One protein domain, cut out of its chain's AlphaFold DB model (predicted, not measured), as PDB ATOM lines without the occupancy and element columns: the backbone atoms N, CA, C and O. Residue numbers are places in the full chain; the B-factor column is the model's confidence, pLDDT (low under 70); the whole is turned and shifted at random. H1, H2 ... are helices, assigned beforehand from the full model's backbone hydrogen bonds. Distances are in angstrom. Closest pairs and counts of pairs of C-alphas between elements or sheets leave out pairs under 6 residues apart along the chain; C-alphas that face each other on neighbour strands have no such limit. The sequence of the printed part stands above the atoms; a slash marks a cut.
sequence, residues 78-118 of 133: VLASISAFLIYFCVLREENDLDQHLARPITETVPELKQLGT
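AT A GLANCE: This is residues 78 to 118 of the 133 residues of an uncharacterized protein of Rhipicephalus appendiculatus (UniProt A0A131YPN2). This is a strung-out chain without a core: the long helix H1 makes one end, and the short H2, H3 and H4 follow in a wide bow toward the other. The printed part has 41 residues with four named helices in that order and no named strand: all helix. It is extended, radius of gyration of the C-alphas 16.4 A, spanning 48 by 20 by 10 A.

HOW THE PARTS SIT: Begin at H1, residues 78 to 92, apart from H2, residues 97 to 102. H2 is close to H3, residues 106 to 109, but not clearly touching: their closest C-alphas, of His 101 and Thr 109, are 7.6 A apart. H3 and H4, residues 111 to 115, only just touch, only at the corner, with 3 pairs of C-alphas within 8 A; the closest, of Thr 107 and Lys 114, are 5.7 A apart. Every O i to N i+4 pair is within hydrogen-bond range in H1 and H2; H3 is too short for one; H4 has 0 of 1, and 1 of 2 O i to N i+3 pairs.

IN THESE COORDINATES: Find C-alpha 78 at (196.566, 211.745, 152.924); H1 runs 19.9 A to C-alpha 92. H2 spans 8.9 A, H3 5.0 A and H4 7.0 A, ending at C-alpha 115, (175.595, 174.401, 173.657).

THE WHOLE: The farthest C-alphas, of Ala 80 and Thr 118, are 48.6 A apart. The printed part has no cut; its three links are tight. Confidence is low, pLDDT under 70, at residues 94 to 98 and 113 to 117.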
ATOM      1  N   VAL A  78     197.198 213.067 152.782       94.06
ATOM      2  CA  VAL A  78     196.566 211.745 152.924       94.06
ATOM      3  C   VAL A  78     196.612 211.258 154.373       94.06
ATOM      4  O   VAL A  78     195.616 210.758 154.890       94.06
ATOM      5  N   LEU A  79     197.745 211.423 155.059       96.25
ATOM      6  CA  LEU A  79     197.845 211.056 156.473       96.25
ATOM      7  C   LEU A  79     196.929 211.914 157.349       96.25
ATOM      8  O   LEU A  79     196.286 211.379 158.248       96.25
ATOM      9  N   ALA A  80     196.830 213.214 157.069       96.62
ATOM     10  CA  ALA A  80     195.973 214.132 157.807       96.62
ATOM     11  C   ALA A  80     194.497 213.744 157.678       96.62
ATOM     12  O   ALA A  80     193.820 213.628 158.699       96.62
ATOM     13  N   SER A  81     194.004 213.465 156.468       96.31
ATOM     14  CA  SER A  81     192.600 213.085 156.265       96.31
ATOM     15  C   SER A  81     192.252 211.756 156.937       96.31
ATOM     16  O   SER A  81     191.258 211.677 157.657       96.31
ATOM     17  N   ILE A  82     193.104 210.736 156.792       96.44
ATOM     18  CA  ILE A  82     192.910 209.441 157.458       96.44
ATOM     19  C   ILE A  82     192.960 209.612 158.979       96.44
ATOM     20  O   ILE A  82     192.111 209.071 159.681       96.44
ATOM     21  N   SER A  83     193.917 210.387 159.498       96.38
ATOM     22  CA  SER A  83     194.036 210.629 160.937       96.38
ATOM     23  C   SER A  83     192.812 211.346 161.503       96.38
ATOM     24  O   SER A  83     192.324 210.951 162.556       96.38
ATOM     25  N   ALA A  84     192.263 212.330 160.785       95.38
ATOM     26  CA  ALA A  84     191.061 213.043 161.197       95.38
ATOM     27  C   ALA A  84     189.847 212.104 161.266       95.38
ATOM     28  O   ALA A  84     189.106 212.136 162.246       95.38
ATOM     29  N   PHE A  85     189.683 211.215 160.278       93.00
ATOM     30  CA  PHE A  85     188.634 210.195 160.319       93.00
ATOM     31  C   PHE A  85     188.837 209.207 161.471       93.00
ATOM     32  O   PHE A  85     187.884 208.916 162.185       93.00
ATOM     33  N   LEU A  86     190.058 208.724 161.700       90.75
ATOM     34  CA  LEU A  86     190.337 207.799 162.801       90.75
ATOM     35  C   LEU A  86     190.094 208.441 164.167       90.75
ATOM     36  O   LEU A  86     189.479 207.821 165.022       90.75
ATOM     37  N   ILE A  87     190.521 209.686 164.370       92.12
ATOM     38  CA  ILE A  87     190.264 210.413 165.620       92.12
ATOM     39  C   ILE A  87     188.756 210.578 165.834       92.12
ATOM     40  O   ILE A  87     188.264 210.348 166.939       92.12
ATOM     41  N   TYR A  88     188.009 210.915 164.780       88.62
ATOM     42  CA  TYR A  88     186.553 211.004 164.848       88.62
ATOM     43  C   TYR A  88     185.906 209.665 165.227       88.62
ATOM     44  O   TYR A  88     185.107 209.624 166.156       88.62
ATOM     45  N   PHE A  89     186.267 208.566 164.557       81.69
ATOM     46  CA  PHE A  89     185.639 207.262 164.786       81.69
ATOM     47  C   PHE A  89     186.086 206.566 166.072       81.69
ATOM     48  O   PHE A  89     185.279 205.860 166.662       81.69
ATOM     49  N   CYS A  90     187.342 206.730 166.483       80.19
ATOM     50  CA  CYS A  90     187.910 205.991 167.610       80.19
ATOM     51  C   CYS A  90     187.857 206.751 168.939       80.19
ATOM     52  O   CYS A  90     187.984 206.113 169.978       80.19
ATOM     53  N   VAL A  91     187.766 208.088 168.924       78.69
ATOM     54  CA  VAL A  91     187.881 208.905 170.149       78.69
ATOM     55  C   VAL A  91     186.706 209.858 170.333       78.69
ATOM     56  O   VAL A  91     186.186 209.969 171.436       78.69
ATOM     57  N   LEU A  92     186.324 210.596 169.285       77.94
ATOM     58  CA  LEU A  92     185.336 211.676 169.410       77.94
ATOM     59  C   LEU A  92     183.883 211.201 169.315       77.94
ATOM     60  O   LEU A  92     182.990 211.866 169.835       77.94
ATOM     61  N   ARG A  93     183.635 210.083 168.635       78.38
ATOM     62  CA  ARG A  93     182.338 209.412 168.650       78.38
ATOM     63  C   ARG A  93     182.170 208.749 170.018       78.38
ATOM     64  O   ARG A  93     183.052 208.000 170.425       78.38
ATOM     65  N   GLU A  94     181.065 209.037 170.711       69.69
ATOM     66  CA  GLU A  94     180.679 208.303 171.927       69.69
ATOM     67  C   GLU A  94     180.787 206.793 171.669       69.69
ATOM     68  O   GLU A  94     180.478 206.358 170.554       69.69
ATOM     69  N   GLU A  95     181.264 206.025 172.666       62.75
ATOM     70  CA  GLU A  95     181.385 204.563 172.575       62.75
ATOM     71  C   GLU A  95     180.130 204.003 171.912       62.75
ATOM     72  O   GLU A  95     179.016 204.151 172.412       62.75
ATOM     73  N   ASN A  96     180.308 203.405 170.740       63.44
ATOM     74  CA  ASN A  96     179.188 202.807 170.046       63.44
ATOM     75  C   ASN A  96     178.781 201.577 170.867       63.44
ATOM     76  O   ASN A  96     179.662 200.808 171.247       63.44
ATOM     77  N   ASP A  97     177.489 201.333 171.102       66.19
ATOM     78  CA  ASP A  97     177.019 200.152 171.856       66.19
ATOM     79  C   ASP A  97     177.676 198.845 171.357       66.19
ATOM     80  O   ASP A  97     177.969 197.931 172.128       66.19
ATOM     81  N   LEU A  98     177.992 198.782 170.055       69.06
ATOM     82  CA  LEU A  98     178.758 197.698 169.433       69.06
ATOM     83  C   LEU A  98     180.129 197.435 170.079       69.06
ATOM     84  O   LEU A  98     180.487 196.270 170.229       69.06
ATOM     85  N   ASP A  99     180.878 198.459 170.485       70.19
ATOM     86  CA  ASP A  99     182.188 198.285 171.123       70.19
ATOM     87  C   ASP A  99     182.041 197.640 172.510       70.19
ATOM     88  O   ASP A  99     182.798 196.727 172.858       70.19
ATOM     89  N   GLN A 100     180.992 197.996 173.260       77.19
ATOM     90  CA  GLN A 100     180.661 197.325 174.523       77.19
ATOM     91  C   GLN A 100     180.226 195.872 174.311       77.19
ATOM     92  O   GLN A 100     180.516 195.006 175.139       77.19
ATOM     93  N   HIS A 101     179.550 195.576 173.199       74.00
ATOM     94  CA  HIS A 101     179.199 194.209 172.822       74.00
ATOM     95  C   HIS A 101     180.417 193.378 172.382       74.00
ATOM     96  O   HIS A 101     180.437 192.174 172.641       74.00
ATOM     97  N   LEU A 102     181.444 193.993 171.783       73.50
ATOM     98  CA  LEU A 102     182.703 193.323 171.429       73.50
ATOM     99  C   LEU A 102     183.567 192.972 172.650       73.50
ATOM    100  O   LEU A 102     184.311 191.995 172.601       73.50
ATOM    101  N   ALA A 103     183.477 193.741 173.738       76.75
ATOM    102  CA  ALA A 103     184.203 193.456 174.977       76.75
ATOM    103  C   ALA A 103     183.656 192.230 175.735       76.75
ATOM    104  O   ALA A 103     184.342 191.681 176.601       76.75
ATOM    105  N   ARG A 104     182.428 191.786 175.426       81.12
ATOM    106  CA  ARG A 104     181.812 190.617 176.065       81.12
ATOM    107  C   ARG A 104     182.406 189.322 175.510       81.12
ATOM    108  O   ARG A 104     182.671 189.229 174.308       81.12
ATOM    109  N   PRO A 105     182.599 188.288 176.346       80.06
ATOM    110  CA  PRO A 105     183.063 186.998 175.862       80.06
ATOM    111  C   PRO A 105     182.070 186.429 174.838       80.06
ATOM    112  O   PRO A 105     180.859 186.430 175.044       80.06
ATOM    113  N   ILE A 106     182.595 185.896 173.731       76.94
ATOM    114  CA  ILE A 106     181.816 185.376 172.587       76.94
ATOM    115  C   ILE A 106     180.778 184.329 173.033       76.94
ATOM    116  O   ILE A 106     179.692 184.238 172.465       76.94
ATOM    117  N   THR A 107     181.080 183.576 174.091       74.75
ATOM    118  CA  THR A 107     180.184 182.583 174.700       74.75
ATOM    119  C   THR A 107     178.892 183.186 175.262       74.75
ATOM    120  O   THR A 107     177.876 182.498 175.314       74.75
ATOM    121  N   GLU A 108     178.915 184.450 175.687       75.31
ATOM    122  CA  GLU A 108     177.732 185.188 176.146       75.31
ATOM    123  C   GLU A 108     176.979 185.837 174.980       75.31
ATOM    124  O   GLU A 108     175.752 185.909 175.007       75.31
ATOM    125  N   THR A 109     177.697 186.267 173.938       76.50
ATOM    126  CA  THR A 109     177.111 186.930 172.763       76.50
ATOM    127  C   THR A 109     176.421 185.951 171.809       76.50
ATOM    128  O   THR A 109     175.416 186.300 171.194       76.50
ATOM    129  N   VAL A 110     176.922 184.717 171.693       80.56
ATOM    130  CA  VAL A 110     176.345 183.670 170.836       80.56
ATOM    131  C   VAL A 110     175.970 182.459 171.702       80.56
ATOM    132  O   VAL A 110     176.812 181.591 171.949       80.56
ATOM    133  N   PRO A 111     174.707 182.358 172.165       72.56
ATOM    134  CA  PRO A 111     174.278 181.302 173.090       72.56
ATOM    135  C   PRO A 111     174.357 179.888 172.489       72.56
ATOM    136  O   PRO A 111     174.402 178.902 173.225       72.56
ATOM    137  N   GLU A 112     174.413 179.774 171.163       70.69
ATOM    138  CA  GLU A 112     174.560 178.507 170.438       70.69
ATOM    139  C   GLU A 112     175.957 177.886 170.614       70.69
ATOM    140  O   GLU A 112     176.089 176.665 170.709       70.69
ATOM    141  N   LEU A 113     177.005 178.705 170.768       68.12
ATOM    142  CA  LEU A 113     178.374 178.212 170.973       68.12
ATOM    143  C   LEU A 113     178.558 177.564 172.347       68.12
ATOM    144  O   LEU A 113     179.368 176.654 172.501       68.12
ATOM    145  N   LYS A 114     177.781 177.997 173.347       67.50
ATOM    146  CA  LYS A 114     177.787 177.391 174.684       67.50
ATOM    147  C   LYS A 114     177.208 175.973 174.671       67.50
ATOM    148  O   LYS A 114     177.656 175.123 175.435       67.50
ATOM    149  N   GLN A 115     176.232 175.715 173.801       68.38
ATOM    150  CA  GLN A 115     175.595 174.401 173.657       68.38
ATOM    151  C   GLN A 115     176.506 173.405 172.928       68.38
ATOM    152  O   GLN A 115     176.473 172.213 173.214       68.38
ATOM    153  N   LEU A 116     177.394 173.907 172.068       65.56
ATOM    154  CA  LEU A 116     178.444 173.148 171.383       65.56
ATOM    155  C   LEU A 116     179.683 172.890 172.259       65.56
ATOM    156  O   LEU A 116     180.747 172.615 171.712       65.56
ATOM    157  N   GLY A 117     179.560 172.960 173.595       68.31
ATOM    158  CA  GLY A 117     180.645 172.904 174.593       68.31
ATOM    159  C   GLY A 117     181.655 171.753 174.462       68.31
ATOM    160  O   GLY A 117     182.695 171.774 175.115       68.31
ATOM    161  N   THR A 118     181.406 170.799 173.569       70.69
ATOM    162  CA  THR A 118     182.445 169.961 172.969       70.69
ATOM    163  C   THR A 118     182.102 169.766 171.490       70.69
ATOM    164  O   THR A 118     180.984 169.322 171.206       70.69
TER     165      THR A 118